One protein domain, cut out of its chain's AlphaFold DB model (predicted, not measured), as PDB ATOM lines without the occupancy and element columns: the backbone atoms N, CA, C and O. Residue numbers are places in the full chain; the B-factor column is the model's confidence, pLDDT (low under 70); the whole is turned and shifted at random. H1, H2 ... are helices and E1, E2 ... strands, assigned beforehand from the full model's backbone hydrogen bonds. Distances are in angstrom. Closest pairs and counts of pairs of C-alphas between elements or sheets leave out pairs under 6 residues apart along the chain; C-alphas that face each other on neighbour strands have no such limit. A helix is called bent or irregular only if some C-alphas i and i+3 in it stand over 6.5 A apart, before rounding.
ATOM      1  N   ARG A 164     -49.923 -48.883  -3.840       93.69
ATOM      2  CA  ARG A 164     -48.943 -49.945  -4.105       93.69
ATOM      3  C   ARG A 164     -48.071 -50.174  -2.870       93.69
ATOM      4  O   ARG A 164     -48.002 -49.309  -2.003       93.69
ATOM      5  N   GLN A 165     -47.357 -51.295  -2.806       95.00
ATOM      6  CA  GLN A 165     -46.319 -51.468  -1.787       95.00
ATOM      7  C   GLN A 165     -45.074 -50.619  -2.111       95.00
ATOM      8  O   GLN A 165     -44.706 -50.472  -3.283       95.00
ATOM      9  N   GLY A 166     -44.453 -50.041  -1.081       96.06
ATOM     10  CA  GLY A 166     -43.168 -49.333  -1.150       96.06
ATOM     11  C   GLY A 166     -41.979 -50.214  -0.760       96.06
ATOM     12  O   GLY A 166     -42.152 -51.367  -0.369       96.06
ATOM     13  N   ARG A 167     -40.756 -49.667  -0.825       96.75
ATOM     14  CA  ARG A 167     -39.527 -50.387  -0.406       96.75
ATOM     15  C   ARG A 167     -39.479 -50.712   1.094       96.75
ATOM     16  O   ARG A 167     -38.689 -51.541   1.524       96.75
ATOM     17  N   ASP A 168     -40.323 -50.051   1.883       95.69
ATOM     18  CA  ASP A 168     -40.533 -50.282   3.316       95.69
ATOM     19  C   ASP A 168     -41.605 -51.355   3.607       95.69
ATOM     20  O   ASP A 168     -41.964 -51.568   4.763       95.69
ATOM     21  N   GLY A 169     -42.153 -51.998   2.568       94.19
ATOM     22  CA  GLY A 169     -43.216 -53.001   2.665       94.19
ATOM     23  C   GLY A 169     -44.606 -52.442   2.994       94.19
ATOM     24  O   GLY A 169     -45.567 -53.209   3.051       94.19
ATOM     25  N   LYS A 170     -44.753 -51.126   3.196       96.00
ATOM     26  CA  LYS A 170     -46.041 -50.502   3.538       96.00
ATOM     27  C   LYS A 170     -46.863 -50.213   2.286       96.00
ATOM     28  O   LYS A 170     -46.329 -50.088   1.187       96.00
ATOM     29  N   SER A 171     -48.177 -50.088   2.463       95.44
ATOM     30  CA  SER A 171     -49.092 -49.615   1.421       95.44
ATOM     31  C   SER A 171     -49.010 -48.092   1.325       95.44
ATOM     32  O   SER A 171     -49.398 -47.397   2.261       95.44
ATOM     33  N   HIS A 172     -48.518 -47.580   0.198       94.31
ATOM     34  CA  HIS A 172     -48.497 -46.152  -0.120       94.31
ATOM     35  C   HIS A 172     -49.519 -45.872  -1.223       94.31
ATOM     36  O   HIS A 172     -49.528 -46.585  -2.234       94.31
ATOM     37  N   PRO A 173     -50.359 -44.838  -1.093       92.44
ATOM     38  CA  PRO A 173     -51.075 -44.269  -2.225       92.44
ATOM     39  C   PRO A 173     -50.131 -43.903  -3.378       92.44
ATOM     40  O   PRO A 173     -48.988 -43.493  -3.162       92.44
ATOM     41  N   LYS A 174     -50.582 -44.065  -4.624       89.38
ATOM     42  CA  LYS A 174     -49.751 -43.733  -5.789       89.38
ATOM     43  C   LYS A 174     -49.665 -42.208  -5.958       89.38
ATOM     44  O   LYS A 174     -50.702 -41.547  -5.885       89.38
ATOM     45  N   PRO A 175     -48.493 -41.640  -6.309       89.62
ATOM     46  CA  PRO A 175     -48.320 -40.193  -6.510       89.62
ATOM     47  C   PRO A 175     -49.258 -39.550  -7.537       89.62
ATOM     48  O   PRO A 175     -49.432 -38.338  -7.548       89.62
ATOM     49  N   VAL A 176     -49.855 -40.359  -8.413       82.75
ATOM     50  CA  VAL A 176     -50.840 -39.941  -9.417       82.75
ATOM     51  C   VAL A 176     -52.239 -39.650  -8.848       82.75
ATOM     52  O   VAL A 176     -53.057 -39.070  -9.560       82.75
ATOM     53  N   TRP A 177     -52.513 -40.055  -7.602       81.12
ATOM     54  CA  TRP A 177     -53.780 -39.827  -6.897       81.12
ATOM     55  C   TRP A 177     -53.641 -38.828  -5.742       81.12
ATOM     56  O   TRP A 177     -54.506 -37.974  -5.586       81.12
ATOM     57  N   GLU A 178     -52.544 -38.893  -4.979       77.94
ATOM     58  CA  GLU A 178     -52.297 -38.013  -3.817       77.94
ATOM     59  C   GLU A 178     -52.122 -36.534  -4.178       77.94
ATOM     60  O   GLU A 178     -52.295 -35.658  -3.334       77.94
ATOM     61  N   GLY A 179     -51.736 -36.225  -5.418       80.81
ATOM     62  CA  GLY A 179     -51.522 -34.843  -5.810       80.81
ATOM     63  C   GLY A 179     -51.027 -34.651  -7.233       80.81
ATOM     64  O   GLY A 179     -51.120 -35.512  -8.108       80.81
ATOM     65  N   SER A 180     -50.521 -33.448  -7.474       87.25
ATOM     66  CA  SER A 180     -49.921 -33.038  -8.738       87.25
ATOM     67  C   SER A 180     -49.043 -31.806  -8.501       87.25
ATOM     68  O   SER A 180     -49.308 -31.053  -7.558       87.25
ATOM     69  N   PRO A 181     -48.081 -31.499  -9.391       90.44
ATOM     70  CA  PRO A 181     -47.328 -30.248  -9.292       90.44
ATOM     71  C   PRO A 181     -48.241 -29.014  -9.449       90.44
ATOM     72  O   PRO A 181     -47.877 -27.915  -9.038       90.44
ATOM     73  N   PHE A 182     -49.442 -29.181 -10.016       92.75
ATOM     74  CA  PHE A 182     -50.458 -28.134 -10.135       92.75
ATOM     75  C   PHE A 182     -51.114 -27.814  -8.787       92.75
ATOM     76  O   PHE A 182     -51.381 -26.647  -8.512       92.75
ATOM     77  N   ALA A 183     -51.346 -28.825  -7.942       88.81
ATOM     78  CA  ALA A 183     -51.912 -28.650  -6.605       88.81
ATOM     79  C   ALA A 183     -50.933 -27.908  -5.679       88.81
ATOM     80  O   ALA A 183     -51.320 -26.932  -5.045       88.81
ATOM     81  N   GLU A 184     -49.651 -28.289  -5.694       89.56
ATOM     82  CA  GLU A 184     -48.583 -27.610  -4.937       89.56
ATOM     83  C   GLU A 184     -48.408 -26.135  -5.337       89.56
ATOM     84  O   GLU A 184     -48.117 -25.288  -4.498       89.56
ATOM     85  N   ALA A 185     -48.640 -25.799  -6.610       91.25
ATOM     86  CA  ALA A 185     -48.644 -24.416  -7.090       91.25
ATOM     87  C   ALA A 185     -49.954 -23.651  -6.797       91.25
ATOM     88  O   ALA A 185     -50.092 -22.497  -7.205       91.25
ATOM     89  N   GLY A 186     -50.930 -24.268  -6.123       91.31
ATOM     90  CA  GLY A 186     -52.231 -23.665  -5.822       91.31
ATOM     91  C   GLY A 186     -53.150 -23.510  -7.039       91.31
ATOM     92  O   GLY A 186     -53.903 -22.534  -7.101       91.31
ATOM     93  N   GLY A 187     -53.059 -24.430  -8.006       91.00
ATOM     94  CA  GLY A 187     -53.914 -24.546  -9.191       91.00
ATOM     95  C   GLY A 187     -53.145 -24.527 -10.521       91.00
ATOM     96  O   GLY A 187     -52.117 -23.861 -10.660       91.00
ATOM     97  N   LEU A 188     -53.678 -25.206 -11.548       92.38
ATOM     98  CA  LEU A 188     -53.069 -25.285 -12.889       92.38
ATOM     99  C   LEU A 188     -52.800 -23.901 -13.506       92.38
ATOM    100  O   LEU A 188     -51.738 -23.687 -14.086       92.38
ATOM    101  N   LYS A 189     -53.716 -22.941 -13.326       92.31
ATOM    102  CA  LYS A 189     -53.588 -21.554 -13.810       92.31
ATOM    103  C   LYS A 189     -52.342 -20.865 -13.222       92.31
ATOM    104  O   LYS A 189     -51.545 -20.298 -13.967       92.31
ATOM    105  N   LYS A 190     -52.099 -21.012 -11.910       94.06
ATOM    106  CA  LYS A 190     -50.880 -20.518 -11.236       94.06
ATOM    107  C   LYS A 190     -49.632 -21.272 -11.693       94.06
ATOM    108  O   LYS A 190     -48.607 -20.645 -11.954       94.06
ATOM    109  N   TRP A 191     -49.719 -22.594 -11.855       96.12
ATOM    110  CA  TRP A 191     -48.605 -23.406 -12.349       96.12
ATOM    111  C   TRP A 191     -48.166 -22.997 -13.760       96.12
ATOM    112  O   TRP A 191     -46.972 -22.837 -14.002       96.12
ATOM    113  N   LEU A 192     -49.106 -22.783 -14.682       93.81
ATOM    114  CA  LEU A 192     -48.818 -22.360 -16.054       93.81
ATOM    115  C   LEU A 192     -48.154 -20.977 -16.104       93.81
ATOM    116  O   LEU A 192     -47.222 -20.790 -16.882       93.81
ATOM    117  N   ILE A 193     -48.564 -20.044 -15.235       93.00
ATOM    118  CA  ILE A 193     -47.913 -18.732 -15.079       93.00
ATOM    119  C   ILE A 193     -46.487 -18.901 -14.528       93.00
ATOM    120  O   ILE A 193     -45.531 -18.420 -15.134       93.00
ATOM    121  N   ALA A 194     -46.312 -19.646 -13.432       94.81
ATOM    122  CA  ALA A 194     -45.004 -19.882 -12.808       94.81
ATOM    123  C   ALA A 194     -44.012 -20.637 -13.719       94.81
ATOM    124  O   ALA A 194     -42.798 -20.538 -13.543       94.81
ATOM    125  N   ASN A 195     -44.516 -21.380 -14.706       94.25
ATOM    126  CA  ASN A 195     -43.722 -22.134 -15.676       94.25
ATOM    127  C   ASN A 195     -43.777 -21.538 -17.090       94.25
ATOM    128  O   ASN A 195     -43.333 -22.181 -18.041       94.25
ATOM    129  N   GLN A 196     -44.266 -20.303 -17.254       90.94
ATOM    130  CA  GLN A 196     -44.510 -19.730 -18.580       90.94
ATOM    131  C   GLN A 196     -43.248 -19.550 -19.435       90.94
ATOM    132  O   GLN A 196     -43.372 -19.462 -20.654       90.94
ATOM    133  N   ASN A 197     -42.061 -19.522 -18.828       91.00
ATOM    134  CA  ASN A 197     -40.776 -19.401 -19.525       91.00
ATOM    135  C   ASN A 197     -40.210 -20.751 -20.007       91.00
ATOM    136  O   ASN A 197     -39.174 -20.770 -20.663       91.00
ATOM    137  N   LEU A 198     -40.875 -21.868 -19.688       93.25
ATOM    138  CA  LEU A 198     -40.532 -23.203 -20.173       93.25
ATOM    139  C   LEU A 198     -41.293 -23.516 -21.469       93.25
ATOM    140  O   LEU A 198     -42.491 -23.230 -21.582       93.25
ATOM    141  N   SER A 199     -40.623 -24.172 -22.417       92.94
ATOM    142  CA  SER A 199     -41.274 -24.823 -23.560       92.94
ATOM    143  C   SER A 199     -42.223 -25.939 -23.103       92.94
ATOM    144  O   SER A 199     -42.122 -26.447 -21.984       92.94
ATOM    145  N   TYR A 200     -43.135 -26.367 -23.977       93.94
ATOM    146  CA  TYR A 200     -44.067 -27.459 -23.677       93.94
ATOM    147  C   TYR A 200     -43.344 -28.749 -23.240       93.94
ATOM    148  O   TYR A 200     -43.689 -29.342 -22.219       93.94
ATOM    149  N   THR A 201     -42.271 -29.132 -23.936       95.94
ATOM    150  CA  THR A 201     -41.460 -30.312 -23.596       95.94
ATOM    151  C   THR A 201     -40.743 -30.165 -22.244       95.94
ATOM    152  O   THR A 201     -40.665 -31.129 -21.484       95.94
ATOM    153  N   GLU A 202     -40.269 -28.966 -21.885       96.69
ATOM    154  CA  GLU A 202     -39.708 -28.695 -20.550       96.69
ATOM    155  C   GLU A 202     -40.783 -28.745 -19.448       96.69
ATOM    156  O   GLU A 202     -40.523 -29.258 -18.358       96.69
ATOM    157  N   GLN A 203     -42.005 -28.276 -19.730       96.44
ATOM    158  CA  GLN A 203     -43.152 -28.395 -18.821       96.44
ATOM    159  C   GLN A 203     -43.536 -29.868 -18.587       96.44
ATOM    160  O   GLN A 203     -43.741 -30.262 -17.434       96.44
ATOM    161  N   GLN A 204     -43.535 -30.699 -19.639       97.44
ATOM    162  CA  GLN A 204     -43.708 -32.153 -19.519       97.44
ATOM    163  C   GLN A 204     -42.602 -32.786 -18.659       97.44
ATOM    164  O   GLN A 204     -42.891 -33.517 -17.711       97.44
ATOM    165  N   ILE A 205     -41.330 -32.457 -18.921       98.12
ATOM    166  CA  ILE A 205     -40.187 -32.933 -18.122       98.12
ATOM    167  C   ILE A 205     -40.335 -32.535 -16.648       98.12
ATOM    168  O   ILE A 205     -40.041 -33.347 -15.772       98.12
ATOM    169  N   LYS A 206     -40.810 -31.322 -16.345       97.75
ATOM    170  CA  LYS A 206     -41.017 -30.876 -14.960       97.75
ATOM    171  C   LYS A 206     -42.116 -31.675 -14.251       97.75
ATOM    172  O   LYS A 206     -41.914 -32.071 -13.105       97.75
ATOM    173  N   CYS A 207     -43.223 -31.980 -14.931       96.88
ATOM    174  CA  CYS A 207     -44.286 -32.829 -14.381       96.88
ATOM    175  C   CYS A 207     -43.826 -34.281 -14.166       96.88
ATOM    176  O   CYS A 207     -44.099 -34.868 -13.119       96.88
ATOM    177  N   LEU A 208     -43.079 -34.844 -15.121       97.31
ATOM    178  CA  LEU A 208     -42.517 -36.191 -15.012       97.31
ATOM    179  C   LEU A 208     -41.464 -36.295 -13.895       97.31
ATOM    180  O   LEU A 208     -41.466 -37.276 -13.158       97.31
ATOM    181  N   ASN A 209     -40.597 -35.287 -13.725       97.69
ATOM    182  CA  ASN A 209     -39.613 -35.250 -12.636       97.69
ATOM    183  C   ASN A 209     -40.284 -35.191 -11.255       97.69
ATOM    184  O   ASN A 209     -39.823 -35.867 -10.339       97.69
ATOM    185  N   TRP A 210     -41.371 -34.422 -11.107       96.50
ATOM    186  CA  TRP A 210     -42.167 -34.391  -9.874       96.50
ATOM    187  C   TRP A 210     -42.711 -35.788  -9.533       96.50
ATOM    188  O   TRP A 210     -42.492 -36.300  -8.436       96.50
ATOM    189  N   MET A 211     -43.328 -36.452 -10.518       95.25
ATOM    190  CA  MET A 211     -43.891 -37.794 -10.349       95.25
ATOM    191  C   MET A 211     -42.804 -38.836 -10.041       95.25
ATOM    192  O   MET A 211     -42.979 -39.670  -9.157       95.25
ATOM    193  N   LEU A 212     -41.648 -38.748 -10.711       97.12
ATOM    194  CA  LEU A 212     -40.495 -39.613 -10.462       97.12
ATOM    195  C   LEU A 212     -39.909 -39.416  -9.057       97.12
ATOM    196  O   LEU A 212     -39.539 -40.397  -8.416       97.12
ATOM    197  N   ALA A 213     -39.821 -38.177  -8.565       97.06
ATOM    198  CA  ALA A 213     -39.322 -37.892  -7.220       97.06
ATOM    199  C   ALA A 213     -40.236 -38.500  -6.142       97.06
ATOM    200  O   ALA A 213     -39.748 -39.131  -5.203       97.06
ATOM    201  N   ALA A 214     -41.555 -38.389  -6.316       95.44
ATOM    202  CA  ALA A 214     -42.529 -39.018  -5.432       95.44
ATOM    203  C   ALA A 214     -42.463 -40.560  -5.486       95.44
ATOM    204  O   ALA A 214     -42.404 -41.209  -4.442       95.44
ATOM    205  N   GLU A 215     -42.370 -41.161  -6.680       96.19
ATOM    206  CA  GLU A 215     -42.218 -42.619  -6.823       96.19
ATOM    207  C   GLU A 215     -40.897 -43.139  -6.226       96.19
ATOM    208  O   GLU A 215     -40.881 -44.197  -5.593       96.19
ATOM    209  N   LYS A 216     -39.790 -42.388  -6.353       97.06
ATOM    210  CA  LYS A 216     -38.502 -42.732  -5.723       97.06
ATOM    211  C   LYS A 216     -38.509 -42.569  -4.200       97.06
ATOM    212  O   LYS A 216     -37.835 -43.344  -3.527       97.06
ATOM    213  N   LYS A 217     -39.297 -41.640  -3.642       96.38
ATOM    214  CA  LYS A 217     -39.499 -41.512  -2.185       96.38
ATOM    215  C   LYS A 217     -40.174 -42.758  -1.595       96.38
ATOM    216  O   LYS A 217     -39.761 -43.224  -0.535       96.38
ATOM    217  N   ILE A 218     -41.167 -43.308  -2.301       95.88
ATOM    218  CA  ILE A 218     -41.847 -44.568  -1.947       95.88
ATOM    219  C   ILE A 218     -40.923 -45.781  -2.182       95.88
ATOM    220  O   ILE A 218     -40.971 -46.764  -1.440       95.88
ATOM    221  N   GLY A 219     -40.071 -45.726  -3.211       96.50
ATOM    222  CA  GLY A 219     -39.237 -46.850  -3.640       96.50
ATOM    223  C   GLY A 219     -40.070 -48.009  -4.196       96.50
ATOM    224  O   GLY A 219     -41.280 -47.895  -4.373       96.50
ATOM    225  N   ALA A 220     -39.444 -49.135  -4.494       96.62
ATOM    226  CA  ALA A 220     -40.065 -50.331  -5.041       96.62
ATOM    227  C   ALA A 220     -40.013 -51.476  -4.019       96.62
ATOM    228  O   ALA A 220     -38.972 -51.713  -3.415       96.62
ATOM    229  N   ALA A 221     -41.127 -52.191  -3.831       96.19
ATOM    230  CA  ALA A 221     -41.171 -53.373  -2.962       96.19
ATOM    231  C   ALA A 221     -40.365 -54.553  -3.539       96.19
ATOM    232  O   ALA A 221     -39.822 -55.368  -2.801       96.19
ATOM    233  N   ASP A 222     -40.273 -54.623  -4.867       95.88
ATOM    234  CA  ASP A 222     -39.565 -55.644  -5.628       95.88
ATOM    235  C   ASP A 222     -39.110 -55.099  -7.000       95.88
ATOM    236  O   ASP A 222     -39.329 -53.936  -7.353       95.88
ATOM    237  N   ALA A 223     -38.466 -55.952  -7.801       96.44
ATOM    238  CA  ALA A 223     -37.989 -55.578  -9.129       96.44
ATOM    239  C   ALA A 223     -39.124 -55.187 -10.097       96.44
ATOM    240  O   ALA A 223     -38.976 -54.243 -10.876       96.44
ATOM    241  N   GLU A 224     -40.273 -55.867 -10.034       95.12
ATOM    242  CA  GLU A 224     -41.413 -55.574 -10.909       95.12
ATOM    243  C   GLU A 224     -42.016 -54.201 -10.590       95.12
ATOM    244  O   GLU A 224     -42.305 -53.410 -11.490       95.12
ATOM    245  N   SER A 225     -42.098 -53.856  -9.305       94.88
ATOM    246  CA  SER A 225     -42.503 -52.538  -8.828       94.88
ATOM    247  C   SER A 225     -41.592 -51.432  -9.368       94.88
ATOM    248  O   SER A 225     -42.092 -50.363  -9.727       94.88
ATOM    249  N   TYR A 226     -40.283 -51.664  -9.507       96.88
ATOM    250  CA  TYR A 226     -39.392 -50.708 -10.173       96.88
ATOM    251  C   TYR A 226     -39.705 -50.594 -11.677       96.88
ATOM    252  O   TYR A 226     -39.863 -49.479 -12.187       96.88
ATOM    253  N   PHE A 227     -39.883 -51.722 -12.378       96.44
ATOM    254  CA  PHE A 227     -40.184 -51.751 -13.819       96.44
ATOM    255  C   PHE A 227     -41.555 -51.150 -14.196       96.44
ATOM    256  O   PHE A 227     -41.707 -50.656 -15.320       96.44
ATOM    257  N   VAL A 228     -42.530 -51.158 -13.276       94.38
ATOM    258  CA  VAL A 228     -43.912 -50.671 -13.477       94.38
ATOM    259  C   VAL A 228     -44.147 -49.240 -12.968       94.38
ATOM    260  O   VAL A 228     -44.968 -48.526 -13.550       94.38
ATOM    261  N   ASN A 229     -43.454 -48.799 -11.910       95.06
ATOM    262  CA  ASN A 229     -43.710 -47.496 -11.273       95.06
ATOM    263  C   ASN A 229     -42.594 -46.458 -11.510       95.06
ATOM    264  O   ASN A 229     -42.899 -45.285 -11.692       95.06
ATOM    265  N   ILE A 230     -41.314 -46.858 -11.551       97.00
ATOM    266  CA  ILE A 230     -40.179 -45.911 -11.588       97.00
ATOM    267  C   ILE A 230     -39.551 -45.836 -12.987       97.00
ATOM    268  O   ILE A 230     -39.593 -44.786 -13.633       97.00
ATOM    269  N   LEU A 231     -39.053 -46.960 -13.513       97.94
ATOM    270  CA  LEU A 231     -38.362 -47.020 -14.808       97.94
ATOM    271  C   LEU A 231     -39.161 -46.478 -16.023       97.94
ATOM    272  O   LEU A 231     -38.531 -45.905 -16.919       97.94
ATOM    273  N   PRO A 232     -40.511 -46.590 -16.118       97.62
ATOM    274  CA  PRO A 232     -41.252 -45.981 -17.225       97.62
ATOM    275  C   PRO A 232     -41.083 -44.454 -17.272       97.62
ATOM    276  O   PRO A 232     -40.965 -43.886 -18.359       97.62
ATOM    277  N   LEU A 233     -41.056 -43.799 -16.106       97.88
ATOM    278  CA  LEU A 233     -40.922 -42.347 -15.983       97.88
ATOM    279  C   LEU A 233     -39.504 -41.898 -16.356       97.88
ATOM    280  O   LEU A 233     -39.349 -40.947 -17.119       97.88
ATOM    281  N   GLU A 234     -38.476 -42.625 -15.899       98.31
ATOM    282  CA  GLU A 234     -37.069 -42.356 -16.241       98.31
ATOM    283  C   GLU A 234     -36.845 -42.407 -17.763       98.31
ATOM    284  O   GLU A 234     -36.339 -41.453 -18.358       98.31
ATOM    285  N   ILE A 235     -37.330 -43.467 -18.421       98.50
ATOM    286  CA  ILE A 235     -37.285 -43.613 -19.886       98.50
ATOM    287  C   ILE A 235     -38.014 -42.458 -20.595       98.50
ATOM    288  O   ILE A 235     -37.553 -41.980 -21.633       98.50
ATOM    289  N   GLN A 236     -39.149 -41.999 -20.064       98.38
ATOM    290  CA  GLN A 236     -39.942 -40.933 -20.679       98.38
ATOM    291  C   GLN A 236     -39.278 -39.556 -20.546       98.38
ATOM    292  O   GLN A 236     -39.211 -38.819 -21.529       98.38
ATOM    293  N   ILE A 237     -38.695 -39.241 -19.384       98.62
ATOM    294  CA  ILE A 237     -37.903 -38.017 -19.173       98.62
ATOM    295  C   ILE A 237     -36.740 -37.955 -20.167       98.62
ATOM    296  O   ILE A 237     -36.498 -36.907 -20.769       98.62
ATOM    297  N   LEU A 238     -36.048 -39.076 -20.400       98.56
ATOM    298  CA  LEU A 238     -34.972 -39.142 -21.387       98.56
ATOM    299  C   LEU A 238     -35.483 -38.960 -22.827       98.56
ATOM    300  O   LEU A 238     -34.890 -38.179 -23.565       98.56
ATOM    301  N   LYS A 239     -36.614 -39.564 -23.223       98.31
ATOM    302  CA  LYS A 239     -37.230 -39.301 -24.546       98.31
ATOM    303  C   LYS A 239     -37.547 -37.816 -24.759       98.31
ATOM    304  O   LYS A 239     -37.335 -37.299 -25.853       98.31
ATOM    305  N   ARG A 240     -38.033 -37.113 -23.729       97.94
ATOM    306  CA  ARG A 240     -38.317 -35.669 -23.810       97.94
ATOM    307  C   ARG A 240     -37.044 -34.819 -23.825       97.94
ATOM    308  O   ARG A 240     -36.968 -33.874 -24.600       97.94
ATOM    309  N   ARG A 241     -36.000 -35.194 -23.074       97.94
ATOM    310  CA  ARG A 241     -34.665 -34.565 -23.177       97.94
ATOM    311  C   ARG A 241     -34.047 -34.749 -24.570       97.94
ATOM    312  O   ARG A 241     -33.509 -33.793 -25.118       97.94
ATOM    313  N   GLN A 242     -34.195 -35.926 -25.179       97.38
ATOM    314  CA  GLN A 242     -33.750 -36.184 -26.554       97.38
ATOM    315  C   GLN A 242     -34.468 -35.276 -27.570       97.38
ATOM    316  O   GLN A 242     -33.840 -34.777 -28.497       97.38
ATOM    317  N   GLN A 243     -35.764 -35.007 -27.375       95.19
ATOM    318  CA  GLN A 243     -36.540 -34.075 -28.213       95.19
ATOM    319  C   GLN A 243     -36.124 -32.604 -28.045       95.19
ATOM    320  O   GLN A 243     -36.369 -31.805 -28.942       95.19
ATOM    321  N   LEU A 244     -35.461 -32.253 -26.939       93.88
ATOM    322  CA  LEU A 244     -34.801 -30.958 -26.730       93.88
ATOM    323  C   LEU A 244     -33.346 -30.934 -27.248       93.88
ATOM    324  O   LEU A 244     -32.617 -29.981 -26.987       93.88
ATOM    325  N   GLY A 245     -32.894 -31.980 -27.948       94.75
ATOM    326  CA  GLY A 245     -31.535 -32.073 -28.488       94.75
ATOM    327  C   GLY A 245     -30.451 -32.416 -27.457       94.75
ATOM    328  O   GLY A 245     -29.268 -32.286 -27.760       94.75
ATOM    329  N   HIS A 246     -30.815 -32.858 -26.247       95.56
ATOM    330  CA  HIS A 246     -29.830 -33.334 -25.272       95.56
ATOM    331  C   HIS A 246     -29.265 -34.687 -25.725       95.56
ATOM    332  O   HIS A 246     -30.041 -35.586 -26.069       95.56
ATOM    333  N   ASP A 247     -27.946 -34.884 -25.632       97.12
ATOM    334  CA  ASP A 247     -27.397 -36.232 -25.771       97.12
ATOM    335  C   ASP A 247     -27.739 -37.077 -24.538       97.12
ATOM    336  O   ASP A 247     -27.300 -36.823 -23.416       97.12
ATOM    337  N   VAL A 248     -28.591 -38.067 -24.777       97.88
ATOM    338  CA  VAL A 248     -29.043 -39.067 -23.808       97.88
ATOM    339  C   VAL A 248     -29.158 -40.451 -24.455       97.88
ATOM    340  O   VAL A 248     -29.765 -41.348 -23.874       97.88
ATOM    341  N   GLN A 249     -28.630 -40.649 -25.674       97.19
ATOM    342  CA  GLN A 249     -28.941 -41.851 -26.462       97.19
ATOM    343  C   GLN A 249     -28.436 -43.142 -25.814       97.19
ATOM    344  O   GLN A 249     -29.135 -44.155 -25.847       97.19
ATOM    345  N   VAL A 250     -27.235 -43.106 -25.231       97.94
ATOM    346  CA  VAL A 250     -26.619 -44.258 -24.557       97.94
ATOM    347  C   VAL A 250     -27.461 -44.681 -23.352       97.94
ATOM    348  O   VAL A 250     -27.863 -45.838 -23.254       97.94
ATOM    349  N   GLU A 251     -27.809 -43.730 -22.485       98.25
ATOM    350  CA  GLU A 251     -28.580 -44.000 -21.268       98.25
ATOM    351  C   GLU A 251     -30.034 -44.391 -21.574       98.25
ATOM    352  O   GLU A 251     -30.568 -45.326 -20.980       98.25
ATOM    353  N   LEU A 252     -30.664 -43.757 -22.569       98.38
ATOM    354  CA  LEU A 252     -32.005 -44.131 -23.020       98.38
ATOM    355  C   LEU A 252     -32.040 -45.574 -23.550       98.38
ATOM    356  O   LEU A 252     -32.964 -46.317 -23.218       98.38
ATOM    357  N   LYS A 253     -31.026 -45.993 -24.322       98.31
ATOM    358  CA  LYS A 253     -30.871 -47.389 -24.766       98.31
ATOM    359  C   LYS A 253     -30.625 -48.329 -23.580       98.31
ATOM    360  O   LYS A 253     -31.276 -49.371 -23.510       98.31
ATOM    361  N   ARG A 254     -29.771 -47.948 -22.617       98.25
ATOM    362  CA  ARG A 254     -29.502 -48.733 -21.395       98.25
ATOM    363  C   ARG A 254     -30.785 -48.991 -20.602       98.25
ATOM    364  O   ARG A 254     -31.117 -50.147 -20.351       98.25
ATOM    365  N   LEU A 255     -31.550 -47.947 -20.273       98.31
ATOM    366  CA  LEU A 255     -32.803 -48.075 -19.518       98.31
ATOM    367  C   LEU A 255     -33.873 -48.882 -20.274       98.31
ATOM    368  O   LEU A 255     -34.561 -49.709 -19.674       98.31
ATOM    369  N   GLN A 256     -33.986 -48.708 -21.596       98.00
ATOM    370  CA  GLN A 256     -34.879 -49.530 -22.425       98.00
ATOM    371  C   GLN A 256     -34.480 -51.013 -22.410       98.00
ATOM    372  O   GLN A 256     -35.349 -51.874 -22.273       98.00
ATOM    373  N   GLN A 257     -33.184 -51.323 -22.499       98.19
ATOM    374  CA  GLN A 257     -32.669 -52.693 -22.456       98.19
ATOM    375  C   GLN A 257     -32.845 -53.336 -21.072       98.19
ATOM    376  O   GLN A 257     -33.220 -54.508 -20.994       98.19
ATOM    377  N   ILE A 258     -32.653 -52.567 -19.992       97.56
ATOM    378  CA  ILE A 258     -32.950 -52.980 -18.611       97.56
ATOM    379  C   ILE A 258     -34.423 -53.362 -18.474       97.56
ATOM    380  O   ILE A 258     -34.716 -54.434 -17.946       97.56
ATOM    381  N   LYS A 259     -35.340 -52.541 -19.006       96.12
ATOM    382  CA  LYS A 259     -36.778 -52.835 -18.980       96.12
ATOM    383  C   LYS A 259     -37.130 -54.074 -19.804       96.12
ATOM    384  O   LYS A 259     -37.795 -54.974 -19.303       96.12
ATOM    385  N   ALA A 260     -36.669 -54.133 -21.053       96.81
ATOM    386  CA  ALA A 260     -37.017 -55.193 -21.999       96.81
ATOM    387  C   ALA A 260     -36.487 -56.577 -21.587       96.81
ATOM    388  O   ALA A 260     -37.112 -57.585 -21.902       96.81
ATOM    389  N   ARG A 261     -35.351 -56.634 -20.877       97.50
ATOM    390  CA  ARG A 261     -34.749 -57.880 -20.369       97.50
ATOM    391  C   ARG A 261     -34.954 -58.097 -18.862       97.50
ATOM    392  O   ARG A 261     -34.355 -59.016 -18.317       97.50
ATOM    393  N   LYS A 262     -35.749 -57.248 -18.192       96.31
ATOM    394  CA  LYS A 262     -35.970 -57.236 -16.730       96.31
ATOM    395  C   LYS A 262     -34.674 -57.413 -15.916       96.31
ATOM    396  O   LYS A 262     -34.580 -58.278 -15.050       96.31
ATOM    397  N   LEU A 263     -33.655 -56.597 -16.204       96.62
ATOM    398  CA  LEU A 263     -32.320 -56.717 -15.595       96.62
ATOM    399  C   LEU A 263     -32.317 -56.256 -14.126       96.62
ATOM    400  O   LEU A 263     -31.992 -55.111 -13.820       96.62
ATOM    401  N   VAL A 264     -32.680 -57.159 -13.210       96.00
ATOM    402  CA  VAL A 264     -32.784 -56.893 -11.760       96.00
ATOM    403  C   VAL A 264     -31.470 -56.369 -11.164       96.00
ATOM    404  O   VAL A 264     -31.481 -55.471 -10.331       96.00
ATOM    405  N   ASN A 265     -30.327 -56.864 -11.644       95.19
ATOM    406  CA  ASN A 265     -28.990 -56.435 -11.215       95.19
ATOM    407  C   ASN A 265     -28.576 -55.029 -11.701       95.19
ATOM    408  O   ASN A 265     -27.463 -54.596 -11.416       95.19
ATOM    409  N   GLN A 266     -29.427 -54.338 -12.462       96.38
ATOM    410  CA  GLN A 266     -29.231 -52.954 -12.912       96.38
ATOM    411  C   GLN A 266     -30.191 -51.968 -12.222       96.38
ATOM    412  O   GLN A 266     -30.188 -50.780 -12.554       96.38
ATOM    413  N   ILE A 267     -31.015 -52.442 -11.282       95.81
ATOM    414  CA  ILE A 267     -31.890 -51.598 -10.465       95.81
ATOM    415  C   ILE A 267     -31.041 -50.926  -9.373       95.81
ATOM    416  O   ILE A 267     -30.279 -51.627  -8.702       95.81
ATOM    417  N   PRO A 268     -31.158 -49.601  -9.154       95.81
ATOM    418  CA  PRO A 268     -30.462 -48.926  -8.061       95.81
ATOM    419  C   PRO A 268     -30.871 -49.506  -6.699       95.81
ATOM    420  O   PRO A 268     -32.061 -49.582  -6.378       95.81
ATOM    421  N   ALA A 269     -29.891 -49.953  -5.911       95.00
ATOM    422  CA  ALA A 269     -30.130 -50.720  -4.686       95.00
ATOM    423  C   ALA A 269     -30.892 -49.916  -3.618       95.00
ATOM    424  O   ALA A 269     -31.680 -50.481  -2.867       95.00
ATOM    425  N   GLU A 270     -30.724 -48.593  -3.594       95.38
ATOM    426  CA  GLU A 270     -31.436 -47.682  -2.700       95.38
ATOM    427  C   GLU A 270     -32.942 -47.579  -2.998       95.38
ATOM    428  O   GLU A 270     -33.707 -47.106  -2.154       95.38
ATOM    429  N   LEU A 271     -33.386 -48.020  -4.181       96.62
ATOM    430  CA  LEU A 271     -34.800 -48.048  -4.564       96.62
ATOM    431  C   LEU A 271     -35.490 -49.371  -4.219       96.62
ATOM    432  O   LEU A 271     -36.713 -49.418  -4.298       96.62
ATOM    433  N   LEU A 272     -34.752 -50.412  -3.839       96.25
ATOM    434  CA  LEU A 272     -35.285 -51.707  -3.400       96.25
ATOM    435  C   LEU A 272     -35.375 -51.767  -1.861       96.25
ATOM    436  O   LEU A 272     -34.876 -50.861  -1.183       96.25
TER     437      LEU A 272
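Overview. This is residues 164 to 272 of the 277 residues of an uncharacterized protein of Gimesia maris DSM 8797 (UniProt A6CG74). Three helices, H4, H5 and H6, lie side by side in a flat row with H5 in the middle, each running the opposite way to its neighbour. The stretch before them, with the strand E1 and the short helices H1, H2 and H3, runs past the side of H4 away from H5; H1 packs on H4, while H3 is the part farthest from the mean of the C-alphas. The 109 printed residues hold one named strand and six named helices, in the order E1, H1, H2, H3, H4, H5, H6, and the class is mostly helix. The whole is compact, with a radius of gyration of the C-alphas of 15.1 A, and flat, spanning 42 by 35 by 17 A.

Along the chain. The longest helix is H5, residues 223 to 243, 28.8 A from first to last C-alpha; C-alpha 223 is at (-37.989, -55.578, -9.129). H5 has a kink of 38 degrees near residue 230 and is irregular, but only just: C-alphas 228 and 231 are 6.8 A apart. H4, residues 200 to 218, measures 27.7 A, and H6, residues 249 to 260, measures 16.2 A, ending with C-alpha 260 at (-37.017, -55.193, -21.999). H3 is residues 188 to 194, 9.7 A long. H2 is residues 181 to 184, 5.2 A, and H1 is residues 175 to 178, 5.3 A. E1, residues 171 to 173, is 6.8 A long and begins with C-alpha 171 at (-49.092, -49.615, 1.421).

Arrangement. H5 touches H4, and the two form a helical hairpin at a shallow tilt of 21 degrees, opposite ways; their closest C-alphas, of Ile 205 and Ile 237, are 5.7 A apart. H5 and H6 form a second helical hairpin, touching at a shallow tilt of 26 degrees, opposite ways, with the closest C-alphas, of Leu 238 and Leu 252, 6.0 A apart. H4 and H6 are apart. H4 touches H1 with residues 211 to 215 alone, the closest C-alphas being those of Pro 175 and Ala 214, 6.0 A. H2 is close to H4 but not clearly touching, with C-alphas 181 and 207 closest at 6.5 A. H2 and H3 touch only at the corner, with C-alphas 182 and 188 closest at 4.7 A. H3 and H4 are apart. E1 pairs with no named strand, but its residues 171 to 172 pair with residues 164 to 165, antiparallel. Every O i to N i+4 pair is within hydrogen-bond range in H3, H4 and H6, and 14 of 17 are in H5; H1 and H2 are too short for such a pair.

Size, cuts and confidence. The C-alphas farthest apart, of Lys 189 and Asn 265, are 42.8 A apart. The printed part has no cut, and the links between named elements are tight. Residues 261 to 272 hold no named element. The mean pLDDT of the printed part is 95.0, and no printed residue is under 70.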